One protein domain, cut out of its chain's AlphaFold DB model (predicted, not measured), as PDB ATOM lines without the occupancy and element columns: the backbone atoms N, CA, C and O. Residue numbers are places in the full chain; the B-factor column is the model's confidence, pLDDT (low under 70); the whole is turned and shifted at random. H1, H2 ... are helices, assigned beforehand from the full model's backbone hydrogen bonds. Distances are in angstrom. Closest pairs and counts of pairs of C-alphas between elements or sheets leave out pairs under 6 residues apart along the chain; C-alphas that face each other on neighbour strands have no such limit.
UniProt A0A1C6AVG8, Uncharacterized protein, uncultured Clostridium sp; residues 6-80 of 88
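AT A GLANCE: This is residues 6 to 80 of the 88 residues of an uncharacterized protein of uncultured Clostridium sp (UniProt A0A1C6AVG8). There is little regular structure here: two helices running opposite ways, H1 and H2, lie beside a long looped stretch, residues 31 to 74, and a tail, residues 73 to 80 with H3, sticks out from this body. In the looped stretch, residues 36 to 37 pair with 56 to 57 and residues 42 to 43 with 62 to 63, both parallel. The printed part has 75 residues, with H1, H2 and H3 in chain order and no named strand; the class is all helix, with 27 residues in named elements. It is only just compact, close to loose, with a radius of gyration of the C-alphas of 13.4 A, and spans 43 by 29 by 22 A.

IN THESE COORDINATES: H1, residues 6 to 17, is 16.9 A long and begins at C-alpha 6 (20.546, 0.713, -37.207). H2, residues 21 to 30, is 14.3 A long. H3, residues 75 to 79, ends at C-alpha 79 (-2.637, 7.480, -59.736).

HOW THE PARTS SIT: H1 and H2 are close but not clearly touching, the closest C-alphas, of Leu 15 and Arg 24, being 6.1 A apart. Their shallow tilt is 28 degrees, opposite ways. H3 is apart from both. In H1, H2 and H3 every O i to N i+4 pair is within hydrogen-bond range.

THE WHOLE: The C-alphas farthest apart, of Gly 19 and Asn 80, are 43.6 A apart. The printed part has no cut. The link from H2 to H3 is long, 44 residues. Residues 73 to 80 have pLDDT under 70.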
ATOM      1  N   ARG A   6      19.759   1.195 -38.359       85.31
ATOM      2  CA  ARG A   6      20.546   0.713 -37.207       85.31
ATOM      3  C   ARG A   6      19.900   1.076 -35.874       85.31
ATOM      4  O   ARG A   6      19.851   0.253 -34.964       85.31
ATOM      5  N   LYS A   7      19.373   2.301 -35.767       84.81
ATOM      6  CA  LYS A   7      18.670   2.771 -34.570       84.81
ATOM      7  C   LYS A   7      17.364   1.997 -34.404       84.81
ATOM      8  O   LYS A   7      17.096   1.498 -33.316       84.81
ATOM      9  N   LYS A   8      16.601   1.820 -35.490       82.75
ATOM     10  CA  LYS A   8      15.362   1.022 -35.496       82.75
ATOM     11  C   LYS A   8      15.612  -0.430 -35.073       82.75
ATOM     12  O   LYS A   8      14.860  -0.960 -34.256       82.75
ATOM     13  N   LEU A   9      16.691  -1.046 -35.553       86.50
ATOM     14  CA  LEU A   9      17.095  -2.394 -35.155       86.50
ATOM     15  C   LEU A   9      17.412  -2.463 -33.655       86.50
ATOM     16  O   LEU A   9      16.858  -3.302 -32.949       86.50
ATOM     17  N   PHE A  10      18.237  -1.542 -33.151       87.94
ATOM     18  CA  PHE A  10      18.600  -1.490 -31.732       87.94
ATOM     19  C   PHE A  10      17.378  -1.296 -30.819       87.94
ATOM     20  O   PHE A  10      17.225  -1.991 -29.812       87.94
ATOM     21  N   LEU A  11      16.465  -0.400 -31.204       87.25
ATOM     22  CA  LEU A  11      15.190  -0.174 -30.522       87.25
ATOM     23  C   LEU A  11      14.338  -1.443 -30.485       87.25
ATOM     24  O   LEU A  11      13.830  -1.814 -29.428       87.25
ATOM     25  N   THR A  12      14.222  -2.129 -31.622       86.44
ATOM     26  CA  THR A  12      13.439  -3.363 -31.751       86.44
ATOM     27  C   THR A  12      13.995  -4.457 -30.838       86.44
ATOM     28  O   THR A  12      13.241  -5.052 -30.069       86.44
ATOM     29  N   VAL A  13      15.317  -4.662 -30.827       88.56
ATOM     30  CA  VAL A  13      15.978  -5.612 -29.912       88.56
ATOM     31  C   VAL A  13      15.683  -5.252 -28.451       88.56
ATOM     32  O   VAL A  13      15.283  -6.105 -27.661       88.56
ATOM     33  N   LYS A  14      15.785  -3.974 -28.080       87.50
ATOM     34  CA  LYS A  14      15.527  -3.519 -26.706       87.50
ATOM     35  C   LYS A  14      14.053  -3.635 -26.293       87.50
ATOM     36  O   LYS A  14      13.770  -3.891 -25.120       87.50
ATOM     37  N   LEU A  15      13.113  -3.500 -27.231       88.44
ATOM     38  CA  LEU A  15      11.686  -3.765 -27.008       88.44
ATOM     39  C   LEU A  15      11.399  -5.254 -26.790       88.44
ATOM     40  O   LEU A  15      10.538  -5.581 -25.970       88.44
ATOM     41  N   MET A  16      12.120  -6.144 -27.483       84.81
ATOM     42  CA  MET A  16      12.011  -7.592 -27.275       84.81
ATOM     43  C   MET A  16      12.490  -8.007 -25.878       84.81
ATOM     44  O   MET A  16      11.853  -8.849 -25.251       84.81
ATOM     45  N   LEU A  17      13.556  -7.378 -25.368       86.75
ATOM     46  CA  LEU A  17      14.116  -7.661 -24.038       86.75
ATOM     47  C   LEU A  17      13.218  -7.198 -22.879       86.75
ATOM     48  O   LEU A  17      13.268  -7.752 -21.782       86.75
ATOM     49  N   LYS A  18      12.386  -6.174 -23.088       85.94
ATOM     50  CA  LYS A  18      11.417  -5.717 -22.081       85.94
ATOM     51  C   LYS A  18      10.194  -6.626 -22.137       85.94
ATOM     52  O   LYS A  18       9.604  -6.744 -23.198       85.94
ATOM     53  N   GLY A  19       9.796  -7.245 -21.024       81.75
ATOM     54  CA  GLY A  19       8.630  -8.146 -20.969       81.75
ATOM     55  C   GLY A  19       7.278  -7.432 -20.846       81.75
ATOM     56  O   GLY A  19       6.304  -7.843 -21.478       81.75
ATOM     57  N   ASP A  20       7.240  -6.333 -20.093       89.88
ATOM     58  CA  ASP A  20       6.021  -5.598 -19.743       89.88
ATOM     59  C   ASP A  20       5.690  -4.477 -20.748       89.88
ATOM     60  O   ASP A  20       6.575  -3.737 -21.189       89.88
ATOM     61  N   GLY A  21       4.409  -4.343 -21.102       87.94
ATOM     62  CA  GLY A  21       3.920  -3.366 -22.076       87.94
ATOM     63  C   GLY A  21       3.978  -1.916 -21.592       87.94
ATOM     64  O   GLY A  21       4.177  -1.014 -22.407       87.94
ATOM     65  N   TYR A  22       3.895  -1.675 -20.279       91.88
ATOM     66  CA  TYR A  22       4.071  -0.328 -19.723       91.88
ATOM     67  C   TYR A  22       5.530   0.129 -19.808       91.88
ATOM     68  O   TYR A  22       5.816   1.206 -20.326       91.88
ATOM     69  N   LYS A  23       6.478  -0.739 -19.433       91.88
ATOM     70  CA  LYS A  23       7.922  -0.459 -19.566       91.88
ATOM     71  C   LYS A  23       8.360  -0.233 -21.013       91.88
ATOM     72  O   LYS A  23       9.333   0.485 -21.261       91.88
ATOM     73  N   ARG A  24       7.695  -0.881 -21.977       91.44
ATOM     74  CA  ARG A  24       7.905  -0.621 -23.410       91.44
ATOM     75  C   ARG A  24       7.384   0.759 -23.799       91.44
ATOM     76  O   ARG A  24       8.111   1.494 -24.458       91.44
ATOM     77  N   ALA A  25       6.183   1.126 -23.359       92.06
ATOM     78  CA  ALA A  25       5.603   2.439 -23.636       92.06
ATOM     79  C   ALA A  25       6.458   3.584 -23.063       92.06
ATOM     80  O   ALA A  25       6.744   4.544 -23.771       92.06
ATOM     81  N   GLU A  26       6.948   3.457 -21.827       91.81
ATOM     82  CA  GLU A  26       7.875   4.431 -21.231       91.81
ATOM     83  C   GLU A  26       9.173   4.560 -22.031       91.81
ATOM     84  O   GLU A  26       9.673   5.663 -22.248       91.81
ATOM     85  N   TYR A  27       9.703   3.434 -22.514       91.31
ATOM     86  CA  TYR A  27      10.901   3.435 -23.343       91.31
ATOM     87  C   TYR A  27      10.675   4.144 -24.685       91.31
ATOM     88  O   TYR A  27      11.480   4.983 -25.082       91.31
ATOM     89  N   LEU A  28       9.555   3.864 -25.352       90.00
ATOM     90  CA  LEU A  28       9.170   4.529 -26.600       90.00
ATOM     91  C   LEU A  28       8.950   6.036 -26.412       90.00
ATOM     92  O   LEU A  28       9.339   6.824 -27.275       90.00
ATOM     93  N   LYS A  29       8.388   6.437 -25.264       91.00
ATOM     94  CA  LYS A  29       8.235   7.842 -24.872       91.00
ATOM     95  C   LYS A  29       9.595   8.522 -24.681       91.00
ATOM     96  O   LYS A  29       9.787   9.635 -25.166       91.00
ATOM     97  N   ALA A  30      10.542   7.853 -24.020       90.25
ATOM     98  CA  ALA A  30      11.889   8.378 -23.784       90.25
ATOM     99  C   ALA A  30      12.685   8.578 -25.084       90.25
ATOM    100  O   ALA A  30      13.406   9.563 -25.227       90.25
ATOM    101  N   GLU A  31      12.514   7.678 -26.053       88.12
ATOM    102  CA  GLU A  31      13.176   7.743 -27.363       88.12
ATOM    103  C   GLU A  31      12.538   8.770 -28.318       88.12
ATOM    104  O   GLU A  31      13.086   9.009 -29.396       88.12
ATOM    105  N   LYS A  32      11.403   9.382 -27.933       88.06
ATOM    106  CA  LYS A  32      10.658  10.403 -28.701       88.06
ATOM    107  C   LYS A  32      10.409  10.000 -30.160       88.06
ATOM    108  O   LYS A  32      10.551  10.805 -31.072       88.06
ATOM    109  N   MET A  33      10.065   8.731 -30.380       84.31
ATOM    110  CA  MET A  33       9.892   8.185 -31.733       84.31
ATOM    111  C   MET A  33       8.585   8.601 -32.404       84.31
ATOM    112  O   MET A  33       8.510   8.644 -33.627       84.31
ATOM    113  N   PHE A  34       7.547   8.823 -31.602       90.00
ATOM    114  CA  PHE A  34       6.212   9.157 -32.077       90.00
ATOM    115  C   PHE A  34       6.033  10.670 -32.143       90.00
ATOM    116  O   PHE A  34       6.564  11.380 -31.287       90.00
ATOM    117  N   GLY A  35       5.235  11.155 -33.099       88.69
ATOM    118  CA  GLY A  35       4.925  12.584 -33.220       88.69
ATOM    119  C   GLY A  35       4.282  13.147 -31.952       88.69
ATOM    120  O   GLY A  35       4.600  14.250 -31.510       88.69
ATOM    121  N   LYS A  36       3.429  12.348 -31.301       90.44
ATOM    122  CA  LYS A  36       2.956  12.591 -29.934       90.44
ATOM    123  C   LYS A  36       2.791  11.267 -29.210       90.44
ATOM    124  O   LYS A  36       2.270  10.305 -29.772       90.44
ATOM    125  N   PHE A  37       3.230  11.236 -27.959       92.62
ATOM    126  CA  PHE A  37       3.087  10.085 -27.082       92.62
ATOM    127  C   PHE A  37       2.570  10.560 -25.726       92.62
ATOM    128  O   PHE A  37       3.318  11.133 -24.929       92.62
ATOM    129  N   GLY A  38       1.268  10.390 -25.510       91.50
ATOM    130  CA  GLY A  38       0.586  10.791 -24.288       91.50
ATOM    131  C   GLY A  38       0.899   9.901 -23.085       91.50
ATOM    132  O   GLY A  38       1.876   9.149 -23.049       91.50
ATOM    133  N   ASP A  39       0.050  10.013 -22.070       92.06
ATOM    134  CA  ASP A  39       0.219   9.343 -20.784       92.06
ATOM    135  C   ASP A  39      -0.661   8.100 -20.638       92.06
ATOM    136  O   ASP A  39      -1.724   7.976 -21.252       92.06
ATOM    137  N   LYS A  40      -0.234   7.179 -19.761       92.75
ATOM    138  CA  LYS A  40      -0.936   5.918 -19.453       92.75
ATOM    139  C   LYS A  40      -1.177   5.047 -20.694       92.75
ATOM    140  O   LYS A  40      -2.271   4.516 -20.885       92.75
ATOM    141  N   ILE A  41      -0.147   4.899 -21.528       92.88
ATOM    142  CA  ILE A  41      -0.188   4.045 -22.717       92.88
ATOM    143  C   ILE A  41       0.307   2.636 -22.371       92.88
ATOM    144  O   ILE A  41       1.328   2.478 -21.706       92.88
ATOM    145  N   TYR A  42      -0.399   1.614 -22.853       93.31
ATOM    146  CA  TYR A  42       0.066   0.227 -22.840       93.31
ATOM    147  C   TYR A  42       0.483  -0.190 -24.250       93.31
ATOM    148  O   TYR A  42      -0.343  -0.175 -25.164       93.31
ATOM    149  N   TRP A  43       1.752  -0.568 -24.424       92.50
ATOM    150  CA  TRP A  43       2.311  -0.931 -25.725       92.50
ATOM    151  C   TRP A  43       2.753  -2.395 -25.754       92.50
ATOM    152  O   TRP A  43       3.806  -2.762 -25.226       92.50
ATOM    153  N   TYR A  44       1.955  -3.246 -26.396       91.44
ATOM    154  CA  TYR A  44       2.310  -4.647 -26.618       91.44
ATOM    155  C   TYR A  44       3.138  -4.926 -27.890       91.44
ATOM    156  O   TYR A  44       4.017  -5.791 -27.820       91.44
ATOM    157  N   PRO A  45       2.904  -4.264 -29.047       89.44
ATOM    158  CA  PRO A  45       3.560  -4.641 -30.297       89.44
ATOM    159  C   PRO A  45       5.087  -4.607 -30.219       89.44
ATOM    160  O   PRO A  45       5.689  -3.692 -29.661       89.44
ATOM    161  N   ARG A  46       5.737  -5.606 -30.819       87.00
ATOM    162  CA  ARG A  46       7.206  -5.642 -30.938       87.00
ATOM    163  C   ARG A  46       7.700  -5.003 -32.230       87.00
ATOM    164  O   ARG A  46       8.870  -4.651 -32.320       87.00
ATOM    165  N   ASN A  47       6.810  -4.866 -33.211       84.44
ATOM    166  CA  ASN A  47       7.122  -4.210 -34.464       84.44
ATOM    167  C   ASN A  47       6.964  -2.695 -34.312       84.44
ATOM    168  O   ASN A  47       5.981  -2.218 -33.740       84.44
ATOM    169  N   ILE A  48       7.937  -1.954 -34.829       85.94
ATOM    170  CA  ILE A  48       7.912  -0.496 -34.859       85.94
ATOM    171  C   ILE A  48       7.370  -0.071 -36.233       85.94
ATOM    172  O   ILE A  48       7.897  -0.557 -37.242       85.94
ATOM    173  N   PRO A  49       6.381   0.844 -36.293       86.50
ATOM    174  CA  PRO A  49       5.856   1.363 -37.556       86.50
ATOM    175  C   PRO A  49       6.962   1.887 -38.482       86.50
ATOM    176  O   PRO A  49       8.068   2.208 -38.030       86.50
ATOM    177  N   SER A  50       6.687   1.953 -39.788       84.00
ATOM    178  CA  SER A  50       7.641   2.527 -40.748       84.00
ATOM    179  C   SER A  50       7.925   3.990 -40.408       84.00
ATOM    180  O   SER A  50       9.080   4.329 -40.143       84.00
ATOM    181  N   ASP A  51       6.860   4.781 -40.239       86.44
ATOM    182  CA  ASP A  51       6.936   6.222 -39.989       86.44
ATOM    183  C   ASP A  51       6.249   6.600 -38.665       86.44
ATOM    184  O   ASP A  51       5.155   7.168 -38.642       86.44
ATOM    185  N   PRO A  52       6.869   6.284 -37.512       86.81
ATOM    186  CA  PRO A  52       6.265   6.522 -36.200       86.81
ATOM    187  C   PRO A  52       6.017   8.010 -35.914       86.81
ATOM    188  O   PRO A  52       5.115   8.346 -35.150       86.81
ATOM    189  N   GLU A  53       6.767   8.906 -36.554       88.06
ATOM    190  CA  GLU A  53       6.622  10.357 -36.411       88.06
ATOM    191  C   GLU A  53       5.246  10.874 -36.852       88.06
ATOM    192  O   GLU A  53       4.780  11.879 -36.325       88.06
ATOM    193  N   MET A  54       4.575  10.175 -37.774       87.50
ATOM    194  CA  MET A  54       3.237  10.542 -38.252       87.50
ATOM    195  C   MET A  54       2.117  10.068 -37.316       87.50
ATOM    196  O   MET A  54       0.944  10.362 -37.534       87.50
ATOM    197  N   ILE A  55       2.458   9.319 -36.265       89.44
ATOM    198  CA  ILE A  55       1.489   8.726 -35.352       89.44
ATOM    199  C   ILE A  55       1.404   9.573 -34.078       89.44
ATOM    200  O   ILE A  55       2.390   9.788 -33.366       89.44
ATOM    201  N   TYR A  56       0.184  10.009 -33.764       91.88
ATOM    202  CA  TYR A  56      -0.123  10.853 -32.610       91.88
ATOM    203  C   TYR A  56      -0.972  10.094 -31.590       91.88
ATOM    204  O   TYR A  56      -2.202  10.069 -31.653       91.88
ATOM    205  N   LEU A  57      -0.307   9.492 -30.607       92.44
ATOM    206  CA  LEU A  57      -0.956   8.808 -29.494       92.44
ATOM    207  C   LEU A  57      -1.247   9.806 -28.368       92.44
ATOM    208  O   LEU A  57      -0.344  10.457 -27.843       92.44
ATOM    209  N   HIS A  58      -2.520   9.921 -28.000       91.38
ATOM    210  CA  HIS A  58      -2.998  10.724 -26.873       91.38
ATOM    211  C   HIS A  58      -2.952   9.914 -25.560       91.38
ATOM    212  O   HIS A  58      -2.077   9.069 -25.385       91.38
ATOM    213  N   ASN A  59      -3.842  10.186 -24.606       94.38
ATOM    214  CA  ASN A  59      -3.804   9.582 -23.275       94.38
ATOM    215  C   ASN A  59      -4.694   8.334 -23.189       94.38
ATOM    216  O   ASN A  59      -5.715   8.257 -23.867       94.38
ATOM    217  N   ILE A  60      -4.352   7.405 -22.289       91.75
ATOM    218  CA  ILE A  60      -5.174   6.230 -21.935       91.75
ATOM    219  C   ILE A  60      -5.420   5.308 -23.146       91.75
ATOM    220  O   ILE A  60      -6.531   4.853 -23.408       91.75
ATOM    221  N   ILE A  61      -4.361   5.012 -23.898       93.06
ATOM    222  CA  ILE A  61      -4.428   4.127 -25.068       93.06
ATOM    223  C   ILE A  61      -3.836   2.764 -24.709       93.06
ATOM    224  O   ILE A  61      -2.748   2.676 -24.143       93.06
ATOM    225  N   LYS A  62      -4.527   1.677 -25.062       92.38
ATOM    226  CA  LYS A  62      -4.029   0.308 -24.878       92.38
ATOM    227  C   LYS A  62      -3.941  -0.389 -26.225       92.38
ATOM    228  O   LYS A  62      -4.951  -0.554 -26.898       92.38
ATOM    229  N   ILE A  63      -2.736  -0.801 -26.602       93.12
ATOM    230  CA  ILE A  63      -2.463  -1.438 -27.889       93.12
ATOM    231  C   ILE A  63      -2.167  -2.913 -27.637       93.12
ATOM    232  O   ILE A  63      -1.219  -3.255 -26.923       93.12
ATOM    233  N   ALA A  64      -3.016  -3.770 -28.198       90.81
ATOM    234  CA  ALA A  64      -2.980  -5.213 -28.013       90.81
ATOM    235  C   ALA A  64      -1.914  -5.900 -28.886       90.81
ATOM    236  O   ALA A  64      -1.230  -5.278 -29.702       90.81
ATOM    237  N   THR A  65      -1.767  -7.213 -28.699       87.44
ATOM    238  CA  THR A  65      -0.908  -8.041 -29.552       87.44
ATOM    239  C   THR A  65      -1.424  -8.088 -30.985       87.44
ATOM    240  O   THR A  65      -2.628  -8.102 -31.207       87.44
ATOM    241  N   GLY A  66      -0.513  -8.120 -31.958       84.56
ATOM    242  CA  GLY A  66      -0.865  -8.213 -33.379       84.56
ATOM    243  C   GLY A  66      -1.331  -6.905 -34.025       84.56
ATOM    244  O   GLY A  66      -1.507  -6.879 -35.236       84.56
ATOM    245  N   VAL A  67      -1.476  -5.811 -33.267       88.81
ATOM    246  CA  VAL A  67      -1.776  -4.499 -33.856       88.81
ATOM    247  C   VAL A  67      -0.559  -3.999 -34.633       88.81
ATOM    248  O   VAL A  67       0.547  -3.910 -34.091       88.81
ATOM    249  N   TYR A  68      -0.785  -3.653 -35.898       87.75
ATOM    250  CA  TYR A  68       0.213  -3.101 -36.799       87.75
ATOM    251  C   TYR A  68      -0.243  -1.733 -37.311       87.75
ATOM    252  O   TYR A  68      -1.369  -1.579 -37.774       87.75
ATOM    253  N   PHE A  69       0.645  -0.744 -37.219       86.06
ATOM    254  CA  PHE A  69       0.424   0.584 -37.781       86.06
ATOM    255  C   PHE A  69       1.109   0.653 -39.143       86.06
ATOM    256  O   PHE A  69       2.342   0.650 -39.215       86.06
ATOM    257  N   CYS A  70       0.309   0.708 -40.206       81.06
ATOM    258  CA  CYS A  70       0.796   0.865 -41.569       81.06
ATOM    259  C   CYS A  70       0.679   2.334 -41.980       81.06
ATOM    260  O   CYS A  70      -0.426   2.859 -42.089       81.06
ATOM    261  N   THR A  71       1.811   2.996 -42.197       74.25
ATOM    262  CA  THR A  71       1.889   4.404 -42.615       74.25
ATOM    263  C   THR A  71       2.008   4.554 -44.131       74.25
ATOM    264  O   THR A  71       2.602   5.522 -44.592       74.25
ATOM    265  N   HIS A  72       1.486   3.581 -44.891       71.31
ATOM    266  CA  HIS A  72       1.567   3.587 -46.350       71.31
ATOM    267  C   HIS A  72       1.018   4.891 -46.934       71.31
ATOM    268  O   HIS A  72       0.030   5.454 -46.457       71.31
ATOM    269  N   ASP A  73       1.712   5.368 -47.951       65.56
ATOM    270  CA  ASP A  73       1.294   6.474 -48.776       65.56
ATOM    271  C   ASP A  73       0.121   6.042 -49.655       65.56
ATOM    272  O   ASP A  73       0.078   4.944 -50.204       65.56
ATOM    273  N   ILE A  74      -0.844   6.940 -49.807       68.31
ATOM    274  CA  ILE A  74      -2.026   6.706 -50.633       68.31
ATOM    275  C   ILE A  74      -1.742   7.144 -52.086       68.31
ATOM    276  O   ILE A  74      -2.633   7.615 -52.790       68.31
ATOM    277  N   MET A  75      -0.486   7.038 -52.551       65.88
ATOM    278  CA  MET A  75      -0.143   7.389 -53.936       65.88
ATOM    279  C   MET A  75      -0.960   6.557 -54.927       65.88
ATOM    280  O   MET A  75      -1.318   7.057 -55.988       65.88
ATOM    281  N   GLU A  76      -1.339   5.332 -54.555       66.50
ATOM    282  CA  GLU A  76      -2.228   4.491 -55.353       66.50
ATOM    283  C   GLU A  76      -3.562   5.181 -55.684       66.50
ATOM    284  O   GLU A  76      -3.948   5.180 -56.847       66.50
ATOM    285  N   LEU A  77      -4.219   5.863 -54.732       65.38
ATOM    286  CA  LEU A  77      -5.450   6.624 -55.023       65.38
ATOM    287  C   LEU A  77      -5.184   7.928 -55.791       65.38
ATOM    288  O   LEU A  77      -6.112   8.501 -56.349       65.38
ATOM    289  N   MET A  78      -3.941   8.424 -55.815       63.41
ATOM    290  CA  MET A  78      -3.581   9.580 -56.646       63.41
ATOM    291  C   MET A  78      -3.350   9.196 -58.110       63.41
ATOM    292  O   MET A  78      -3.588  10.015 -58.992       63.41
ATOM    293  N   PHE A  79      -2.874   7.977 -58.376       69.31
ATOM    294  CA  PHE A  79      -2.637   7.480 -59.736       69.31
ATOM    295  C   PHE A  79      -3.803   6.656 -60.294       69.31
ATOM    296  O   PHE A  79      -3.886   6.474 -61.507       69.31
ATOM    297  N   ASN A  80      -4.698   6.171 -59.434       65.44
ATOM    298  CA  ASN A  80      -5.873   5.401 -59.812       65.44
ATOM    299  C   ASN A  80      -7.139   6.230 -59.521       65.44
ATOM    300  O   ASN A  80      -7.635   6.242 -58.400       65.44
TER     301      ASN A  80